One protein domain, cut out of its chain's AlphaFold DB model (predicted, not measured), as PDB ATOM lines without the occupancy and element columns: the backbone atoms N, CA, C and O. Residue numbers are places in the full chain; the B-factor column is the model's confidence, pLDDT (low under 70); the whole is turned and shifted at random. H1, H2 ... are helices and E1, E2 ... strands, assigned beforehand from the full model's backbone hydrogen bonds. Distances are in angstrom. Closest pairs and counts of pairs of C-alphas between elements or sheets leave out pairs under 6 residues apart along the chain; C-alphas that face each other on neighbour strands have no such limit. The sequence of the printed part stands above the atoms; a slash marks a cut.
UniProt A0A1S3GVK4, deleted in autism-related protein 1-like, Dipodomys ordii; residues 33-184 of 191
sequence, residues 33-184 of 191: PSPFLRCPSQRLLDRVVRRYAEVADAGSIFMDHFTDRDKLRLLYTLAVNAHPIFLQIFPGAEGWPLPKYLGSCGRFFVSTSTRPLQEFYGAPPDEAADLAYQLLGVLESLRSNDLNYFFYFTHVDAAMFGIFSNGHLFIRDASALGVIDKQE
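Overview. This is residues 33 to 184 of the 191 residues of the protein "deleted in autism-related protein 1-like" of Dipodomys ordii (UniProt A0A1S3GVK4). This is an elongated body with two ends: three helices, H1 to H3, make one end, with the strand hairpin E1 and E2 packing on H3, and the long helix H5 slants along the other, with the small sheets E3 E6 and E4 E5 packing on it. H3 is near the middle, the short H4 is by E4, and the long link of residues 52 to 67 loops out beyond H1 and H2. The printed part has 152 residues, with five named helices and six named strands in the order H1 H2 H3 E1 E2 H4 H5 E3 E4 E5 E6; its three two-stranded sheets are antiparallel and the class is mixed, helices and strands. It is compact, with a radius of gyration of the C-alphas of 16.1 A, and spans 53 by 34 by 28 A.

Along the chain. H1, residues 42 to 51, begins with C-alpha 42 at (121.043, 95.045, 123.207) and is 14.0 A long. H2, residues 68 to 80, is 18.1 A long, and H3 is residues 83 to 89. E1, residues 101 to 105, and E2, residues 108 to 111, come next. H4 is residues 117 to 120. H5, residues 125 to 143, is 27.1 A long and begins with C-alpha 125 at (90.173, 100.648, 91.264). E3, residues 149 to 153, E4, residues 161 to 163, and E5, residues 169 to 171, follow. E6, residues 177 to 181, is 13.3 A long and ends with C-alpha 181 at (112.888, 92.273, 119.892).

Arrangement. H1 and H3 touch, about perpendicular at 88 degrees; their closest C-alphas, Arg 51 and Ile 89, are 5.4 A apart. H2 and H3 only just touch, with 3 pairs of C-alphas within 8 A, and touch only at the corner by their link. The closest C-alphas of H3 and E1, Leu 87 and Tyr 101, are 5.6 A apart. E1 and E2 form a hairpin, with N 105 and O 108 at 2.8 A. The closest C-alphas of H5 and E5, Gln 134 and Leu 169, are 6.1 A apart, and those of H5 and E3, Leu 142 and Phe 151, 4.9 A. E4 and E5 form a hairpin, with N 170 and O 162 at 2.9 A; residues 115 to 116 pair antiparallel with residues 162 to 163 of E4. E3 and E6 are antiparallel, with N 150 and O 180 at 2.8 A. Each O i to N i+4 pair is within hydrogen-bond range in H1, H2, H3 and H5; H4 is too short for one. H1 and H5 are apart.

Size, cuts and confidence. The C-alphas farthest apart, Asp 64 and Pro 125, are 53.6 A apart. The printed part has no cut. The links H1 to H2 and H3 to E1 are long. The mean pLDDT of the printed part is 88.5; residues 54 to 65 and residue 184 are under 70.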
ATOM      1  N   PRO A  33     112.896 110.767 123.225       77.00
ATOM      2  CA  PRO A  33     111.451 110.661 122.980       77.00
ATOM      3  C   PRO A  33     111.064 109.698 121.844       77.00
ATOM      4  O   PRO A  33     109.882 109.553 121.537       77.00
ATOM      5  N   SER A  34     112.032 109.060 121.178       83.19
ATOM      6  CA  SER A  34     111.759 108.238 119.998       83.19
ATOM      7  C   SER A  34     111.081 106.906 120.360       83.19
ATOM      8  O   SER A  34     111.603 106.176 121.207       83.19
ATOM      9  N   PRO A  35     109.989 106.504 119.671       84.69
ATOM     10  CA  PRO A  35     109.378 105.185 119.849       84.69
ATOM     11  C   PRO A  35     110.347 104.021 119.621       84.69
ATOM     12  O   PRO A  35     110.219 102.984 120.270       84.69
ATOM     13  N   PHE A  36     111.339 104.215 118.749       88.50
ATOM     14  CA  PHE A  36     112.431 103.279 118.481       88.50
ATOM     15  C   PHE A  36     113.251 102.933 119.730       88.50
ATOM     16  O   PHE A  36     113.776 101.829 119.847       88.50
ATOM     17  N   LEU A  37     113.343 103.872 120.676       85.00
ATOM     18  CA  LEU A  37     114.142 103.765 121.895       85.00
ATOM     19  C   LEU A  37     113.300 103.531 123.149       85.00
ATOM     20  O   LEU A  37     113.828 103.612 124.256       85.00
ATOM     21  N   ARG A  38     112.001 103.237 123.008       83.50
ATOM     22  CA  ARG A  38     111.134 103.025 124.173       83.50
ATOM     23  C   ARG A  38     111.591 101.818 124.995       83.50
ATOM     24  O   ARG A  38     111.662 101.929 126.214       83.50
ATOM     25  N   CYS A  39     111.920 100.708 124.328       77.62
ATOM     26  CA  CYS A  39     112.426  99.479 124.951       77.62
ATOM     27  C   CYS A  39     113.430  98.756 124.031       77.62
ATOM     28  O   CYS A  39     113.099  97.712 123.464       77.62
ATOM     29  N   PRO A  40     114.633  99.324 123.816       85.00
ATOM     30  CA  PRO A  40     115.592  98.765 122.878       85.00
ATOM     31  C   PRO A  40     116.296  97.544 123.483       85.00
ATOM     32  O   PRO A  40     116.783  97.599 124.612       85.00
ATOM     33  N   SER A  41     116.390  96.461 122.710       87.94
ATOM     34  CA  SER A  41     117.238  95.316 123.050       87.94
ATOM     35  C   SER A  41     118.707  95.625 122.803       87.94
ATOM     36  O   SER A  41     119.045  96.419 121.916       87.94
ATOM     37  N   GLN A  42     119.610  94.928 123.497       84.94
ATOM     38  CA  GLN A  42     121.043  95.045 123.207       84.94
ATOM     39  C   GLN A  42     121.348  94.655 121.753       84.94
ATOM     40  O   GLN A  42     122.130  95.321 121.082       84.94
ATOM     41  N   ARG A  43     120.654  93.639 121.220       89.31
ATOM     42  CA  ARG A  43     120.776  93.206 119.819       89.31
ATOM     43  C   ARG A  43     120.410  94.321 118.835       89.31
ATOM     44  O   ARG A  43     121.071  94.475 117.809       89.31
ATOM     45  N   LEU A  44     119.368  95.101 119.137       90.56
ATOM     46  CA  LEU A  44     118.981  96.258 118.331       90.56
ATOM     47  C   LEU A  44     120.037  97.368 118.405       90.56
ATOM     48  O   LEU A  44     120.413  97.908 117.366       90.56
ATOM     49  N   LEU A  45     120.552  97.676 119.598       89.25
ATOM     50  CA  LEU A  45     121.597  98.690 119.778       89.25
ATOM     51  C   LEU A  45     122.901  98.314 119.075       89.25
ATOM     52  O   LEU A  45     123.478  99.140 118.367       89.25
ATOM     53  N   ASP A  46     123.324  97.058 119.189       86.38
ATOM     54  CA  ASP A  46     124.497  96.543 118.488       86.38
ATOM     55  C   ASP A  46     124.315  96.654 116.969       86.38
ATOM     56  O   ASP A  46     125.251  97.017 116.256       86.38
ATOM     57  N   ARG A  47     123.105  96.388 116.456       89.69
ATOM     58  CA  ARG A  47     122.790  96.577 115.034       89.69
ATOM     59  C   ARG A  47     122.880  98.047 114.630       89.69
ATOM     60  O   ARG A  47     123.435  98.322 113.570       89.69
ATOM     61  N   VAL A  48     122.371  98.968 115.451       90.38
ATOM     62  CA  VAL A  48     122.469 100.418 115.203       90.38
ATOM     63  C   VAL A  48     123.919 100.841 115.078       90.38
ATOM     64  O   VAL A  48     124.286 101.448 114.078       90.38
ATOM     65  N   VAL A  49     124.738 100.479 116.060       86.06
ATOM     66  CA  VAL A  49     126.155 100.837 116.112       86.06
ATOM     67  C   VAL A  49     126.865 100.245 114.884       86.06
ATOM     68  O   VAL A  49     127.398 100.998 114.074       86.06
ATOM     69  N   ARG A  50     126.725  98.939 114.613       83.62
ATOM     70  CA  ARG A  50     127.376  98.251 113.471       83.62
ATOM     71  C   ARG A  50     126.979  98.749 112.084       83.62
ATOM     72  O   ARG A  50     127.759  98.609 111.145       83.62
ATOM     73  N   ARG A  51     125.754  99.250 111.921       86.88
ATOM     74  CA  ARG A  51     125.208  99.678 110.623       86.88
ATOM     75  C   ARG A  51     125.154 101.198 110.470       86.88
ATOM     76  O   ARG A  51     124.631 101.670 109.464       86.88
ATOM     77  N   TYR A  52     125.685 101.962 111.425       86.81
ATOM     78  CA  TYR A  52     125.725 103.414 111.324       86.81
ATOM     79  C   TYR A  52     126.693 103.842 110.212       86.81
ATOM     80  O   TYR A  52     127.908 103.694 110.327       86.81
ATOM     81  N   ALA A  53     126.133 104.345 109.112       74.38
ATOM     82  CA  ALA A  53     126.835 104.578 107.851       74.38
ATOM     83  C   ALA A  53     127.661 105.874 107.824       74.38
ATOM     84  O   ALA A  53     128.422 106.101 106.891       74.38
ATOM     85  N   GLU A  54     127.519 106.733 108.835       67.44
ATOM     86  CA  GLU A  54     128.236 108.014 108.938       67.44
ATOM     87  C   GLU A  54     129.648 107.869 109.536       67.44
ATOM     88  O   GLU A  54     130.278 108.867 109.883       67.44
ATOM     89  N   VAL A  55     130.138 106.632 109.658       62.69
ATOM     90  CA  VAL A  55     131.487 106.286 110.118       62.69
ATOM     91  C   VAL A  55     132.308 105.817 108.917       62.69
ATOM     92  O   VAL A  55     131.794 105.102 108.058       62.69
ATOM     93  N   ALA A  56     133.591 106.188 108.867       52.94
ATOM     94  CA  ALA A  56     134.493 105.862 107.756       52.94
ATOM     95  C   ALA A  56     134.615 104.348 107.460       52.94
ATOM     96  O   ALA A  56     134.839 103.984 106.310       52.94
ATOM     97  N   ASP A  57     134.385 103.488 108.463       53.31
ATOM     98  CA  ASP A  57     134.490 102.021 108.370       53.31
ATOM     99  C   ASP A  57     133.145 101.289 108.561       53.31
ATOM    100  O   ASP A  57     133.103 100.170 109.092       53.31
ATOM    101  N   ALA A  58     132.023 101.909 108.186       54.00
ATOM    102  CA  ALA A  58     130.703 101.288 108.310       54.00
ATOM    103  C   ALA A  58     130.661  99.897 107.636       54.00
ATOM    104  O   ALA A  58     130.875  99.767 106.432       54.00
ATOM    105  N   GLY A  59     130.375  98.848 108.418       50.56
ATOM    106  CA  GLY A  59     130.344  97.453 107.952       50.56
ATOM    107  C   GLY A  59     131.626  96.636 108.177       50.56
ATOM    108  O   GLY A  59     131.642  95.451 107.845       50.56
ATOM    109  N   SER A  60     132.678  97.214 108.764       49.41
ATOM    110  CA  SER A  60     133.852  96.456 109.220       49.41
ATOM    111  C   SER A  60     133.553  95.632 110.488       49.41
ATOM    112  O   SER A  60     132.688  95.973 111.294       49.41
ATOM    113  N   ILE A  61     134.261  94.507 110.662       52.81
ATOM    114  CA  ILE A  61     134.109  93.595 111.821       52.81
ATOM    115  C   ILE A  61     134.538  94.279 113.133       52.81
ATOM    116  O   ILE A  61     134.050  93.926 114.207       52.81
ATOM    117  N   PHE A  62     135.411  95.281 113.033       50.22
ATOM    118  CA  PHE A  62     135.978  96.023 114.146       50.22
ATOM    119  C   PHE A  62     135.530  97.481 114.064       50.22
ATOM    120  O   PHE A  62     136.023  98.252 113.248       50.22
ATOM    121  N   MET A  63     134.589  97.875 114.924       54.78
ATOM    122  CA  MET A  63     134.166  99.270 115.084       54.78
ATOM    123  C   MET A  63     135.178 100.096 115.891       54.78
ATOM    124  O   MET A  63     134.810 100.879 116.768       54.78
ATOM    125  N   ASP A  64     136.463  99.935 115.593       55.09
ATOM    126  CA  ASP A  64     137.557 100.544 116.355       55.09
ATOM    127  C   ASP A  64     137.604 102.077 116.180       55.09
ATOM    128  O   ASP A  64     138.269 102.774 116.945       55.09
ATOM    129  N   HIS A  65     136.824 102.619 115.234       60.84
ATOM    130  CA  HIS A  65     136.730 104.045 114.915       60.84
ATOM    131  C   HIS A  65     135.378 104.691 115.266       60.84
ATOM    132  O   HIS A  65     135.054 105.740 114.717       60.84
ATOM    133  N   PHE A  66     134.569 104.119 116.170       73.50
ATOM    134  CA  PHE A  66     133.359 104.801 116.659       73.50
ATOM    135  C   PHE A  66     133.718 105.902 117.669       73.50
ATOM    136  O   PHE A  66     133.703 105.708 118.891       73.50
ATOM    137  N   THR A  67     134.102 107.066 117.144       80.19
ATOM    138  CA  THR A  67     134.614 108.181 117.944       80.19
ATOM    139  C   THR A  67     133.520 108.810 118.806       80.19
ATOM    140  O   THR A  67     132.323 108.663 118.549       80.19
ATOM    141  N   ASP A  68     133.903 109.591 119.818       81.94
ATOM    142  CA  ASP A  68     132.924 110.339 120.620       81.94
ATOM    143  C   ASP A  68     132.125 111.345 119.778       81.94
ATOM    144  O   ASP A  68     130.962 111.623 120.074       81.94
ATOM    145  N   ARG A  69     132.698 111.834 118.672       82.62
ATOM    146  CA  ARG A  69     131.982 112.664 117.700       82.62
ATOM    147  C   ARG A  69     130.871 111.880 116.998       82.62
ATOM    148  O   ARG A  69     129.777 112.420 116.832       82.62
ATOM    149  N   ASP A  70     131.125 110.627 116.632       84.12
ATOM    150  CA  ASP A  70     130.139 109.758 115.979       84.12
ATOM    151  C   ASP A  70     129.033 109.351 116.954       84.12
ATOM    152  O   ASP A  70     127.855 109.395 116.598       84.12
ATOM    153  N   LYS A  71     129.388 109.070 118.216       84.50
ATOM    154  CA  LYS A  71     128.425 108.857 119.309       84.50
ATOM    155  C   LYS A  71     127.500 110.052 119.474       84.50
ATOM    156  O   LYS A  71     126.284 109.886 119.482       84.50
ATOM    157  N   LEU A  72     128.061 111.257 119.582       86.69
ATOM    158  CA  LEU A  72     127.275 112.481 119.726       86.69
ATOM    159  C   LEU A  72     126.384 112.724 118.509       86.69
ATOM    160  O   LEU A  72     125.226 113.103 118.676       86.69
ATOM    161  N   ARG A  73     126.886 112.467 117.296       87.50
ATOM    162  CA  ARG A  73     126.092 112.584 116.068       87.50
ATOM    163  C   ARG A  73     124.923 111.604 116.068       87.50
ATOM    164  O   ARG A  73     123.796 112.023 115.819       87.50
ATOM    165  N   LEU A  74     125.164 110.337 116.400       88.31
ATOM    166  CA  LEU A  74     124.126 109.313 116.474       88.31
ATOM    167  C   LEU A  74     123.090 109.626 117.559       88.31
ATOM    168  O   LEU A  74     121.895 109.594 117.275       88.31
ATOM    169  N   LEU A  75     123.524 109.970 118.776       88.31
ATOM    170  CA  LEU A  75     122.627 110.346 119.872       88.31
ATOM    171  C   LEU A  75     121.779 111.565 119.500       88.31
ATOM    172  O   LEU A  75     120.578 111.573 119.749       88.31
ATOM    173  N   TYR A  76     122.378 112.562 118.849       88.62
ATOM    174  CA  TYR A  76     121.652 113.723 118.350       88.62
ATOM    175  C   TYR A  76     120.616 113.341 117.286       88.62
ATOM    176  O   TYR A  76     119.467 113.771 117.371       88.62
ATOM    177  N   THR A  77     120.981 112.506 116.306       90.19
ATOM    178  CA  THR A  77     120.029 112.010 115.302       90.19
ATOM    179  C   THR A  77     118.887 111.253 115.973       90.19
ATOM    180  O   THR A  77     117.733 111.580 115.729       90.19
ATOM    181  N   LEU A  78     119.177 110.317 116.877       90.25
ATOM    182  CA  LEU A  78     118.170 109.553 117.618       90.25
ATOM    183  C   LEU A  78     117.246 110.436 118.472       90.25
ATOM    184  O   LEU A  78     116.059 110.136 118.594       90.25
ATOM    185  N   ALA A  79     117.775 111.519 119.042       88.00
ATOM    186  CA  ALA A  79     117.005 112.475 119.830       88.00
ATOM    187  C   ALA A  79     116.052 113.320 118.976       88.00
ATOM    188  O   ALA A  79     114.957 113.653 119.424       88.00
ATOM    189  N   VAL A  80     116.474 113.690 117.762       89.31
ATOM    190  CA  VAL A  80     115.735 114.618 116.895       89.31
ATOM    191  C   VAL A  80     114.800 113.890 115.935       89.31
ATOM    192  O   VAL A  80     113.658 114.306 115.763       89.31
ATOM    193  N   ASN A  81     115.278 112.838 115.271       90.94
ATOM    194  CA  ASN A  81     114.505 112.035 114.333       90.94
ATOM    195  C   ASN A  81     115.191 110.679 114.091       90.94
ATOM    196  O   ASN A  81     116.259 110.619 113.485       90.94
ATOM    197  N   ALA A  82     114.548 109.583 114.493       92.88
ATOM    198  CA  ALA A  82     115.078 108.233 114.296       92.88
ATOM    199  C   ALA A  82     114.940 107.703 112.855       92.88
ATOM    200  O   ALA A  82     115.574 106.704 112.518       92.88
ATOM    201  N   HIS A  83     114.160 108.354 111.985       94.81
ATOM    202  CA  HIS A  83     113.915 107.880 110.619       94.81
ATOM    203  C   HIS A  83     115.205 107.606 109.810       94.81
ATOM    204  O   HIS A  83     115.321 106.507 109.266       94.81
ATOM    205  N   PRO A  84     116.223 108.492 109.778       94.19
ATOM    206  CA  PRO A  84     117.487 108.212 109.092       94.19
ATOM    207  C   PRO A  84     118.224 106.980 109.628       94.19
ATOM    208  O   PRO A  84     118.953 106.341 108.872       94.19
ATOM    209  N   ILE A  85     118.048 106.639 110.910       94.25
ATOM    210  CA  ILE A  85     118.652 105.445 111.513       94.25
ATOM    211  C   ILE A  85     117.931 104.189 111.024       94.25
ATOM    212  O   ILE A  85     118.600 103.244 110.616       94.25
ATOM    213  N   PHE A  86     116.594 104.194 110.957       95.25
ATOM    214  CA  PHE A  86     115.829 103.086 110.368       95.25
ATOM    215  C   PHE A  86     116.295 102.751 108.949       95.25
ATOM    216  O   PHE A  86     116.541 101.584 108.655       95.25
ATOM    217  N   LEU A  87     116.480 103.767 108.097       95.06
ATOM    218  CA  LEU A  87     116.905 103.552 106.708       95.06
ATOM    219  C   LEU A  87     118.302 102.920 106.590       95.06
ATOM    220  O   LEU A  87     118.582 102.226 105.614       95.06
ATOM    221  N   GLN A  88     119.184 103.170 107.559       93.19
ATOM    222  CA  GLN A  88     120.543 102.621 107.582       93.19
ATOM    223  C   GLN A  88     120.568 101.182 108.106       93.19
ATOM    224  O   GLN A  88     121.241 100.318 107.542       93.19
ATOM    225  N   ILE A  89     119.829 100.909 109.184       93.25
ATOM    226  CA  ILE A  89     119.891  99.619 109.882       93.25
ATOM    227  C   ILE A  89     118.939  98.579 109.272       93.25
ATOM    228  O   ILE A  89     119.153  97.382 109.463       93.25
ATOM    229  N   PHE A  90     117.917  99.005 108.528       94.75
ATOM    230  CA  PHE A  90     116.970  98.154 107.800       94.75
ATOM    231  C   PHE A  90     116.946  98.562 106.316       94.75
ATOM    232  O   PHE A  90     115.991  99.180 105.844       94.75
ATOM    233  N   PRO A  91     118.027  98.289 105.565       92.56
ATOM    234  CA  PRO A  91     118.167  98.794 104.207       92.56
ATOM    235  C   PRO A  91     117.235  98.058 103.240       92.56
ATOM    236  O   PRO A  91     117.141  96.832 103.268       92.56
ATOM    237  N   GLY A  92     116.633  98.784 102.295       89.25
ATOM    238  CA  GLY A  92     115.764  98.165 101.287       89.25
ATOM    239  C   GLY A  92     116.461  97.146 100.378       89.25
ATOM    240  O   GLY A  92     115.823  96.225  99.884       89.25
ATOM    241  N   ALA A  93     117.788  97.228 100.232       88.56
ATOM    242  CA  ALA A  93     118.581  96.211  99.533       88.56
ATOM    243  C   ALA A  93     118.558  94.829 100.225       88.56
ATOM    244  O   ALA A  93     118.827  93.825  99.574       88.56
ATOM    245  N   GLU A  94     118.222  94.772 101.519       90.94
ATOM    246  CA  GLU A  94     118.003  93.534 102.286       90.94
ATOM    247  C   GLU A  94     116.516  93.128 102.324       90.94
ATOM    248  O   GLU A  94     116.126  92.301 103.141       90.94
ATOM    249  N   GLY A  95     115.671  93.716 101.470       90.56
ATOM    250  CA  GLY A  95     114.247  93.384 101.374       90.56
ATOM    251  C   GLY A  95     113.329  94.171 102.315       90.56
ATOM    252  O   GLY A  95     112.131  93.906 102.349       90.56
ATOM    253  N   TRP A  96     113.851  95.151 103.059       94.75
ATOM    254  CA  TRP A  96     113.020  96.011 103.906       94.75
ATOM    255  C   TRP A  96     112.207  97.018 103.072       94.75
ATOM    256  O   TRP A  96     112.740  97.599 102.125       94.75
ATOM    257  N   PRO A  97     110.942  97.307 103.425       94.38
ATOM    258  CA  PRO A  97     110.095  98.239 102.680       94.38
ATOM    259  C   PRO A  97     110.428  99.698 103.036       94.38
ATOM    260  O   PRO A  97     109.578 100.442 103.520       94.38
ATOM    261  N   LEU A  98     111.680 100.113 102.845       95.38
ATOM    262  CA  LEU A  98     112.209 101.426 103.218       95.38
ATOM    263  C   LEU A  98     113.023 102.028 102.058       95.38
ATOM    264  O   LEU A  98     113.695 101.290 101.328       95.38
ATOM    265  N   PRO A  99     113.013 103.363 101.875       94.69
ATOM    266  CA  PRO A  99     113.822 104.018 100.856       94.69
ATOM    267  C   PRO A  99     115.313 103.878 101.156       94.69
ATOM    268  O   PRO A  99     115.749 103.833 102.307       94.69
ATOM    269  N   LYS A 100     116.122 103.843 100.097       93.06
ATOM    270  CA  LYS A 100     117.572 103.748 100.242       93.06
ATOM    271  C   LYS A 100     118.105 105.054 100.823       93.06
ATOM    272  O   LYS A 100     117.912 106.119 100.238       93.06
ATOM    273  N   TYR A 101     118.816 104.950 101.940       93.50
ATOM    274  CA  TYR A 101     119.591 106.041 102.521       93.50
ATOM    275  C   TYR A 101     120.790 106.398 101.630       93.50
ATOM    276  O   TYR A 101     121.511 105.507 101.181       93.50
ATOM    277  N   LEU A 102     121.004 107.690 101.373       92.19
ATOM    278  CA  LEU A 102     122.097 108.193 100.531       92.19
ATOM    279  C   LEU A 102     123.127 109.030 101.307       92.19
ATOM    280  O   LEU A 102     124.221 109.246 100.797       92.19
ATOM    281  N   GLY A 103     122.804 109.481 102.523       90.38
ATOM    282  CA  GLY A 103     123.717 110.238 103.386       90.38
ATOM    283  C   GLY A 103     123.014 111.334 104.182       90.38
ATOM    284  O   GLY A 103     121.826 111.604 103.981       90.38
ATOM    285  N   SER A 104     123.756 111.995 105.074       89.00
ATOM    286  CA  SER A 104     123.256 113.134 105.848       89.00
ATOM    287  C   SER A 104     124.265 114.269 106.009       89.00
ATOM    288  O   SER A 104     125.479 114.072 106.026       89.00
ATOM    289  N   CYS A 105     123.735 115.479 106.185       85.50
ATOM    290  CA  CYS A 105     124.468 116.673 106.580       85.50
ATOM    291  C   CYS A 105     123.694 117.389 107.698       85.50
ATOM    292  O   CYS A 105     122.630 117.977 107.481       85.50
ATOM    293  N   GLY A 106     124.211 117.314 108.926       85.25
ATOM    294  CA  GLY A 106     123.521 117.841 110.105       85.25
ATOM    295  C   GLY A 106     122.174 117.146 110.331       85.25
ATOM    296  O   GLY A 106     122.128 115.939 110.547       85.25
ATOM    297  N   ARG A 107     121.076 117.914 110.285       86.94
ATOM    298  CA  ARG A 107     119.696 117.398 110.410       86.94
ATOM    299  C   ARG A 107     119.068 116.973 109.083       86.94
ATOM    300  O   ARG A 107     117.979 116.408 109.085       86.94
ATOM    301  N   PHE A 108     119.713 117.285 107.964       89.88
ATOM    302  CA  PHE A 108     119.217 116.916 106.648       89.88
ATOM    303  C   PHE A 108     119.752 115.544 106.280       89.88
ATOM    304  O   PHE A 108     120.938 115.268 106.447       89.88
ATOM    305  N   PHE A 109     118.881 114.701 105.749       91.81
ATOM    306  CA  PHE A 109     119.261 113.434 105.156       91.81
ATOM    307  C   PHE A 109     118.723 113.366 103.733       91.81
ATOM    308  O   PHE A 109     117.782 114.075 103.373       91.81
ATOM    309  N   VAL A 110     119.341 112.513 102.930       93.06
ATOM    310  CA  VAL A 110     118.947 112.261 101.551       93.06
ATOM    311  C   VAL A 110     118.605 110.784 101.423       93.06
ATOM    312  O   VAL A 110     119.339 109.917 101.903       93.06
ATOM    313  N   SER A 111     117.486 110.495 100.771       93.69
ATOM    314  CA  SER A 111     117.061 109.146 100.415       93.69
ATOM    315  C   SER A 111     116.574 109.110  98.965       93.69
ATOM    316  O   SER A 111     116.439 110.147  98.311       93.69
ATOM    317  N   THR A 112     116.352 107.913  98.425       93.25
ATOM    318  CA  THR A 112     115.718 107.754  97.108       93.25
ATOM    319  C   THR A 112     114.346 108.418  97.068       93.25
ATOM    320  O   THR A 112     113.595 108.321  98.032       93.25
ATOM    321  N   SER A 113     114.028 109.056  95.938       89.69
ATOM    322  CA  SER A 113     112.771 109.786  95.737       89.69
ATOM    323  C   SER A 113     111.556 108.865  95.643       89.69
ATOM    324  O   SER A 113     111.655 107.715  95.209       89.69
ATOM    325  N   THR A 114     110.407 109.393  96.062       92.19
ATOM    326  CA  THR A 114     109.159 108.652  96.241       92.19
ATOM    327  C   THR A 114     107.956 109.571  96.093       92.19
ATOM    328  O   THR A 114     108.062 110.751  96.437       92.19
ATOM    329  N   ARG A 115     106.798 109.029  95.716       94.75
ATOM    330  CA  ARG A 115     105.526 109.766  95.708       94.75
ATOM    331  C   ARG A 115     104.683 109.394  96.934       94.75
ATOM    332  O   ARG A 115     104.596 108.207  97.233       94.75
ATOM    333  N   PRO A 116     104.103 110.349  97.674       94.94
ATOM    334  CA  PRO A 116     103.276 110.058  98.845       94.94
ATOM    335  C   PRO A 116     101.981 109.322  98.462       94.94
ATOM    336  O   PRO A 116     101.413 109.574  97.398       94.94
ATOM    337  N   LEU A 117     101.485 108.443  99.343       95.69
ATOM    338  CA  LEU A 117     100.276 107.641  99.092       95.69
ATOM    339  C   LEU A 117      99.035 108.500  98.797       95.69
ATOM    340  O   LEU A 117      98.176 108.088  98.021       95.69
ATOM    341  N   GLN A 118      98.958 109.714  99.348       95.00
ATOM    342  CA  GLN A 118      97.851 110.646  99.108       95.00
ATOM    343  C   GLN A 118      97.642 110.988  97.629       95.00
ATOM    344  O   GLN A 118      96.511 111.246  97.222       95.00
ATOM    345  N   GLU A 119      98.699 110.981  96.812       94.62
ATOM    346  CA  GLU A 119      98.575 111.248  95.372       94.62
ATOM    347  C   GLU A 119      97.782 110.163  94.626       94.62
ATOM    348  O   GLU A 119      97.334 110.399  93.508       94.62
ATOM    349  N   PHE A 120      97.584 108.994  95.240       94.81
ATOM    350  CA  PHE A 120      96.921 107.835  94.642       94.81
ATOM    351  C   PHE A 120      95.475 107.657  95.124       94.81
ATOM    352  O   PHE A 120      94.817 106.688  94.766       94.81
ATOM    353  N   TYR A 121      94.926 108.599  95.897       94.56
ATOM    354  CA  TYR A 121      93.535 108.513  96.369       94.56
ATOM    355  C   TYR A 121      92.498 108.570  95.239       94.56
ATOM    356  O   TYR A 121      91.382 108.086  95.407       94.56
ATOM    357  N   GLY A 122      92.860 109.158  94.095       96.00
ATOM    358  CA  GLY A 122      92.048 109.171  92.876       96.00
ATOM    359  C   GLY A 122      92.447 108.108  91.848       96.00
ATOM    360  O   GLY A 122      92.043 108.228  90.692       96.00
ATOM    361  N   ALA A 123      93.278 107.130  92.223       96.44
ATOM    362  CA  ALA A 123      93.740 106.091  91.310       96.44
ATOM    363  C   ALA A 123      92.582 105.177  90.851       96.44
ATOM    364  O   ALA A 123      91.590 105.023  91.573       96.44
ATOM    365  N   PRO A 124      92.689 104.548  89.664       97.81
ATOM    366  CA  PRO A 124      91.737 103.538  89.220       97.81
ATOM    367  C   PRO A 124      91.585 102.395  90.241       97.81
ATOM    368  O   PRO A 124      92.543 102.090  90.956       97.81
ATOM    369  N   PRO A 125      90.426 101.708  90.286       97.38
ATOM    370  CA  PRO A 125      90.173 100.648  91.264       97.38
ATOM    371  C   PRO A 125      91.231  99.540  91.286       97.38
ATOM    372  O   PRO A 125      91.584  99.072  92.362       97.38
ATOM    373  N   ASP A 126      91.762  99.160  90.122       97.31
ATOM    374  CA  ASP A 126      92.776  98.108  90.016       97.31
ATOM    375  C   ASP A 126      94.100  98.522  90.681       97.31
ATOM    376  O   ASP A 126      94.692  97.745  91.426       97.31
ATOM    377  N   GLU A 127      94.533  99.771  90.481       96.19
ATOM    378  CA  GLU A 127      95.739 100.323  91.114       96.19
ATOM    379  C   GLU A 127      95.530 100.513  92.623       96.19
ATOM    380  O   GLU A 127      96.394 100.166  93.425       96.19
ATOM    381  N   ALA A 128      94.357 101.000  93.035       96.38
ATOM    382  CA  ALA A 128      94.017 101.129  94.448       96.38
ATOM    383  C   ALA A 128      93.987  99.764  95.162       96.38
ATOM    384  O   ALA A 128      94.468  99.647  96.292       96.38
ATOM    385  N   ALA A 129      93.450  98.728  94.509       97.50
ATOM    386  CA  ALA A 129      93.427  97.365  95.030       97.50
ATOM    387  C   ALA A 129      94.838  96.773  95.144       97.50
ATOM    388  O   ALA A 129      95.153  96.152  96.162       97.50
ATOM    389  N   ASP A 130      95.697  97.011  94.150       97.75
ATOM    390  CA  ASP A 130      97.098  96.593  94.191       97.75
ATOM    391  C   ASP A 130      97.859  97.273  95.342       97.75
ATOM    392  O   ASP A 130      98.465  96.595  96.172       97.75
ATOM    393  N   LEU A 131      97.743  98.596  95.495       97.50
ATOM    394  CA  LEU A 131      98.374  99.327  96.601       97.50
ATOM    395  C   LEU A 131      97.862  98.865  97.972       97.50
ATOM    396  O   LEU A 131      98.650  98.722  98.910       97.50
ATOM    397  N   ALA A 132      96.563  98.588  98.103       96.56
ATOM    398  CA  ALA A 132      95.996  98.038  99.331       96.56
ATOM    399  C   ALA A 132      96.574  96.649  99.654       96.56
ATOM    400  O   ALA A 132      96.910  96.372 100.807       96.56
ATOM    401  N   TYR A 133      96.743  95.791  98.645       98.06
ATOM    402  CA  TYR A 133      97.377  94.485  98.806       98.06
ATOM    403  C   TYR A 133      98.848  94.611  99.223       98.06
ATOM    404  O   TYR A 133      99.282  93.962 100.178       98.06
ATOM    405  N   GLN A 134      99.604  95.501  98.578       97.81
ATOM    406  CA  GLN A 134     100.995  95.763  98.939       97.81
ATOM    407  C   GLN A 134     101.129  96.304 100.372       97.81
ATOM    408  O   GLN A 134     102.027  95.882 101.099       97.81
ATOM    409  N   LEU A 135     100.217  97.177 100.820       96.50
ATOM    410  CA  LEU A 135     100.193  97.672 102.200       96.50
ATOM    411  C   LEU A 135     100.045  96.530 103.213       96.50
ATOM    412  O   LEU A 135     100.764  96.506 104.211       96.50
ATOM    413  N   LEU A 136      99.173  95.554 102.947       96.69
ATOM    414  CA  LEU A 136      99.052  94.360 103.790       96.69
ATOM    415  C   LEU A 136     100.357  93.551 103.813       96.69
ATOM    416  O   LEU A 136     100.769  93.100 104.879       96.69
ATOM    417  N   GLY A 137     101.038  93.425 102.671       96.44
ATOM    418  CA  GLY A 137     102.358  92.792 102.588       96.44
ATOM    419  C   GLY A 137     103.424  93.515 103.419       96.44
ATOM    420  O   GLY A 137     104.181  92.876 104.154       96.44
ATOM    421  N   VAL A 138     103.446  94.852 103.383       95.88
ATOM    422  CA  VAL A 138     104.330  95.664 104.234       95.88
ATOM    423  C   VAL A 138     104.030  95.408 105.709       95.88
ATOM    424  O   VAL A 138     104.951  95.097 106.465       95.88
ATOM    425  N   LEU A 139     102.763  95.469 106.126       94.81
ATOM    426  CA  LEU A 139     102.369  95.205 107.514       94.81
ATOM    427  C   LEU A 139     102.744  93.786 107.968       94.81
ATOM    428  O   LEU A 139     103.166  93.602 109.111       94.81
ATOM    429  N   GLU A 140     102.659  92.796 107.077       95.62
ATOM    430  CA  GLU A 140     103.103  91.438 107.381       95.62
ATOM    431  C   GLU A 140     104.616  91.371 107.614       95.62
ATOM    432  O   GLU A 140     105.042  90.785 108.607       95.62
ATOM    433  N   SER A 141     105.426  92.036 106.782       94.19
ATOM    434  CA  SER A 141     106.891  92.087 106.956       94.19
ATOM    435  C   SER A 141     107.319  92.759 108.273       94.19
ATOM    436  O   SER A 141     108.303  92.372 108.911       94.19
ATOM    437  N   LEU A 142     106.537  93.740 108.734       94.38
ATOM    438  CA  LEU A 142     106.735  94.403 110.023       94.38
ATOM    439  C   LEU A 142     106.422  93.475 111.203       94.38
ATOM    440  O   LEU A 142     107.066  93.555 112.252       94.38
ATOM    441  N   ARG A 143     105.451  92.573 111.035       94.19
ATOM    442  CA  ARG A 143     105.051  91.599 112.053       94.19
ATOM    443  C   ARG A 143     105.983  90.387 112.098       94.19
ATOM    444  O   ARG A 143     106.348  89.917 113.184       94.19
ATOM    445  N   SER A 144     106.341  89.869 110.928       92.75
ATOM    446  CA  SER A 144     107.097  88.638 110.726       92.75
ATOM    447  C   SER A 144     108.233  88.875 109.734       92.75
ATOM    448  O   SER A 144     108.008  89.168 108.566       92.75
ATOM    449  N   ASN A 145     109.464  88.751 110.220       94.25
ATOM    450  CA  ASN A 145     110.686  88.907 109.440       94.25
ATOM    451  C   ASN A 145     111.769  87.986 109.997       94.25
ATOM    452  O   ASN A 145     111.733  87.600 111.171       94.25
ATOM    453  N   ASP A 146     112.769  87.715 109.168       92.69
ATOM    454  CA  ASP A 146     113.865  86.790 109.470       92.69
ATOM    455  C   ASP A 146     114.715  87.232 110.671       92.69
ATOM    456  O   ASP A 146     115.348  86.416 111.339       92.69
ATOM    457  N   LEU A 147     114.699  88.530 110.995       92.44
ATOM    458  CA  LEU A 147     115.418  89.074 112.145       92.44
ATOM    459  C   LEU A 147     114.647  88.940 113.464       92.44
ATOM    460  O   LEU A 147     115.191  89.272 114.517       92.44
ATOM    461  N   ASN A 148     113.412  88.433 113.462       93.44
ATOM    462  CA  ASN A 148     112.563  88.329 114.651       93.44
ATOM    463  C   ASN A 148     112.352  89.670 115.381       93.44
ATOM    464  O   ASN A 148     112.197  89.706 116.602       93.44
ATOM    465  N   TYR A 149     112.320  90.775 114.643       93.44
ATOM    466  CA  TYR A 149     111.835  92.049 115.166       93.44
ATOM    467  C   TYR A 149     110.332  92.170 114.919       93.44
ATOM    468  O   TYR A 149     109.801  91.625 113.956       93.44
ATOM    469  N   PHE A 150     109.632  92.861 115.805       94.12
ATOM    470  CA  PHE A 150     108.255  93.282 115.604       94.12
ATOM    471  C   PHE A 150     108.224  94.802 115.557       94.12
ATOM    472  O   PHE A 150     108.638  95.463 116.509       94.12
ATOM    473  N   PHE A 151     107.753  95.352 114.450       95.12
ATOM    474  CA  PHE A 151     107.651  96.787 114.252       95.12
ATOM    475  C   PHE A 151     106.219  97.228 114.500       95.12
ATOM    476  O   PHE A 151     105.269  96.566 114.082       95.12
ATOM    477  N   TYR A 152     106.065  98.371 115.154       93.56
ATOM    478  CA  TYR A 152     104.760  98.962 115.402       93.56
ATOM    479  C   TYR A 152     104.798 100.459 115.146       93.56
ATOM    480  O   TYR A 152     105.794 101.128 115.409       93.56
ATOM    481  N   PHE A 153     103.686 100.988 114.663       93.06
ATOM    482  CA  PHE A 153     103.493 102.417 114.496       93.06
ATOM    483  C   PHE A 153     102.852 103.009 115.752       93.06
ATOM    484  O   PHE A 153     101.886 102.454 116.277       93.06
ATOM    485  N   THR A 154     103.363 104.138 116.243       92.25
ATOM    486  CA  THR A 154     102.689 104.909 117.306       92.25
ATOM    487  C   THR A 154     101.607 105.836 116.765       92.25
ATOM    488  O   THR A 154     100.676 106.175 117.489       92.25
ATOM    489  N   HIS A 155     101.709 106.214 115.494       91.88
ATOM    490  CA  HIS A 155     100.656 106.840 114.707       91.88
ATOM    491  C   HIS A 155     100.762 106.348 113.265       91.88
ATOM    492  O   HIS A 155     101.845 105.951 112.840       91.88
ATOM    493  N   VAL A 156      99.647 106.361 112.536       92.19
ATOM    494  CA  VAL A 156      99.597 105.979 111.123       92.19
ATOM    495  C   VAL A 156      98.818 107.034 110.357       92.19
ATOM    496  O   VAL A 156      97.675 107.333 110.701       92.19
ATOM    497  N   ASP A 157      99.420 107.555 109.295       92.19
ATOM    498  CA  ASP A 157      98.750 108.373 108.293       92.19
ATOM    499  C   ASP A 157      99.293 108.056 106.890       92.19
ATOM    500  O   ASP A 157     100.257 107.307 106.722       92.19
ATOM    501  N   ALA A 158      98.657 108.603 105.857       90.56
ATOM    502  CA  ALA A 158      99.049 108.309 104.483       90.56
ATOM    503  C   ALA A 158     100.411 108.899 104.077       90.56
ATOM    504  O   ALA A 158     101.014 108.402 103.132       90.56
ATOM    505  N   ALA A 159     100.935 109.913 104.779       90.38
ATOM    506  CA  ALA A 159     102.224 110.528 104.446       90.38
ATOM    507  C   ALA A 159     103.397 109.631 104.861       90.38
ATOM    508  O   ALA A 159     104.516 109.798 104.354       90.38
ATOM    509  N   MET A 160     103.122 108.673 105.751       94.88
ATOM    510  CA  MET A 160     104.051 107.635 106.175       94.88
ATOM    511  C   MET A 160     104.310 106.583 105.110       94.88
ATOM    512  O   MET A 160     105.308 105.873 105.207       94.88
ATOM    513  N   PHE A 161     103.459 106.492 104.092       97.00
ATOM    514  CA  PHE A 161     103.627 105.566 102.985       97.00
ATOM    515  C   PHE A 161     103.938 106.320 101.701       97.00
ATOM    516  O   PHE A 161     103.540 107.470 101.494       97.00
ATOM    517  N   GLY A 162     104.664 105.657 100.818       96.62
ATOM    518  CA  GLY A 162     104.886 106.162  99.480       96.62
ATOM    519  C   GLY A 162     104.976 105.042  98.466       96.62
ATOM    520  O   GLY A 162     105.017 103.865  98.814       96.62
ATOM    521  N   ILE A 163     105.004 105.451  97.205       96.75
ATOM    522  CA  ILE A 163     105.118 104.594  96.038       96.75
ATOM    523  C   ILE A 163     106.396 104.986  95.290       96.75
ATOM    524  O   ILE A 163     106.652 106.169  95.023       96.75
ATOM    525  N   PHE A 164     107.246 104.001  95.010       94.44
ATOM    526  CA  PHE A 164     108.424 104.182  94.165       94.44
ATOM    527  C   PHE A 164     108.022 104.344  92.695       94.44
ATOM    528  O   PHE A 164     106.914 104.012  92.288       94.44
ATOM    529  N   SER A 165     108.946 104.797  91.850       91.50
ATOM    530  CA  SER A 165     108.692 104.923  90.406       91.50
ATOM    531  C   SER A 165     108.346 103.600  89.711       91.50
ATOM    532  O   SER A 165     107.774 103.619  88.627       91.50
ATOM    533  N   ASN A 166     108.675 102.463  90.326       91.38
ATOM    534  CA  ASN A 166     108.341 101.122  89.847       91.38
ATOM    535  C   ASN A 166     106.996 100.587  90.384       91.38
ATOM    536  O   ASN A 166     106.698  99.420  90.165       91.38
ATOM    537  N   GLY A 167     106.207 101.405  91.092       93.50
ATOM    538  CA  GLY A 167     104.880 101.030  91.600       93.50
ATOM    539  C   GLY A 167     104.877 100.314  92.954       93.50
ATOM    540  O   GLY A 167     103.808  99.980  93.457       93.50
ATOM    541  N   HIS A 168     106.039 100.100  93.579       94.94
ATOM    542  CA  HIS A 168     106.099  99.426  94.876       94.94
ATOM    543  C   HIS A 168     105.800 100.366  96.048       94.94
ATOM    544  O   HIS A 168     106.419 101.430  96.168       94.94
ATOM    545  N   LEU A 169     104.893  99.942  96.931       96.44
ATOM    546  CA  LEU A 169     104.555 100.622  98.179       96.44
ATOM    547  C   LEU A 169     105.616 100.351  99.250       96.44
ATOM    548  O   LEU A 169     106.093  99.229  99.418       96.44
ATOM    549  N   PHE A 170     105.974 101.384 100.003       95.88
ATOM    550  CA  PHE A 170     106.973 101.299 101.063       95.88
ATOM    551  C   PHE A 170     106.680 102.312 102.186       95.88
ATOM    552  O   PHE A 170     105.804 103.175 102.073       95.88
ATOM    553  N   ILE A 171     107.432 102.218 103.281       96.88
ATOM    554  CA  ILE A 171     107.368 103.120 104.433       96.88
ATOM    555  C   ILE A 171     108.264 104.330 104.162       96.88
ATOM    556  O   ILE A 171     109.492 104.253 104.185       96.88
ATOM    557  N   ARG A 172     107.633 105.468 103.894       95.19
ATOM    558  CA  ARG A 172     108.268 106.760 103.630       95.19
ATOM    559  C   ARG A 172     108.681 107.492 104.888       95.19
ATOM    560  O   ARG A 172     109.732 108.123 104.874       95.19
ATOM    561  N   ASP A 173     107.893 107.400 105.951       94.56
ATOM    562  CA  ASP A 173     108.235 107.975 107.248       94.56
ATOM    563  C   ASP A 173     108.275 106.880 108.315       94.56
ATOM    564  O   ASP A 173     107.303 106.172 108.561       94.56
ATOM    565  N   ALA A 174     109.439 106.753 108.947       95.19
ATOM    566  CA  ALA A 174     109.730 105.773 109.990       95.19
ATOM    567  C   ALA A 174     109.943 106.446 111.355       95.19
ATOM    568  O   ALA A 174     110.331 105.786 112.316       95.19
ATOM    569  N   SER A 175     109.715 107.757 111.465       92.88
ATOM    570  CA  SER A 175     109.931 108.523 112.697       92.88
ATOM    571  C   SER A 175     109.031 108.060 113.849       92.88
ATOM    572  O   SER A 175     109.403 108.195 115.015       92.88
ATOM    573  N   ALA A 176     107.889 107.451 113.521       92.44
ATOM    574  CA  ALA A 176     106.936 106.888 114.469       92.44
ATOM    575  C   ALA A 176     106.924 105.361 114.551       92.44
ATOM    576  O   ALA A 176     106.030 104.783 115.174       92.44
ATOM    577  N   LEU A 177     107.923 104.704 113.960       94.62
ATOM    578  CA  LEU A 177     108.127 103.282 114.174       94.62
ATOM    579  C   LEU A 177     108.831 103.031 115.510       94.62
ATOM    580  O   LEU A 177     109.844 103.649 115.843       94.62
ATOM    581  N   GLY A 178     108.291 102.085 116.267       94.00
ATOM    582  CA  GLY A 178     108.964 101.402 117.360       94.00
ATOM    583  C   GLY A 178     109.328  99.974 116.965       94.00
ATOM    584  O   GLY A 178     108.783  99.420 116.008       94.00
ATOM    585  N   VAL A 179     110.265  99.382 117.705       94.12
ATOM    586  CA  VAL A 179     110.768  98.025 117.460       94.12
ATOM    587  C   VAL A 179     110.764  97.243 118.766       94.12
ATOM    588  O   VAL A 179     111.254  97.724 119.784       94.12
ATOM    589  N   ILE A 180     110.228  96.027 118.723       91.62
ATOM    590  CA  ILE A 180     110.284  95.040 119.800       91.62
ATOM    591  C   ILE A 180     111.127  93.865 119.323       91.62
ATOM    592  O   ILE A 180     110.911  93.315 118.242       91.62
ATOM    593  N   ASP A 181     112.084  93.458 120.142       91.19
ATOM    594  CA  ASP A 181     112.888  92.273 119.892       91.19
ATOM    595  C   ASP A 181     112.178  91.014 120.405       91.19
ATOM    596  O   ASP A 181     112.080  90.792 121.612       91.19
ATOM    597  N   LYS A 182     111.679  90.166 119.498       88.56
ATOM    598  CA  LYS A 182     110.987  88.927 119.885       88.56
ATOM    599  C   LYS A 182     111.958  87.825 120.326       88.56
ATOM    600  O   LYS A 182     111.554  86.909 121.042       88.56
ATOM    601  N   GLN A 183     113.228  87.887 119.916       84.50
ATOM    602  CA  GLN A 183     114.205  86.843 120.237       84.50
ATOM    603  C   GLN A 183     114.605  86.894 121.716       84.50
ATOM    604  O   GLN A 183     114.699  85.851 122.359       84.50
ATOM    605  N   GLU A 184     114.767  88.094 122.275       67.25
ATOM    606  CA  GLU A 184     115.096  88.287 123.695       67.25
ATOM    607  C   GLU A 184     113.971  87.796 124.628       67.25
ATOM    608  O   GLU A 184     114.243  87.188 125.666       67.25
TER     609      GLU A 184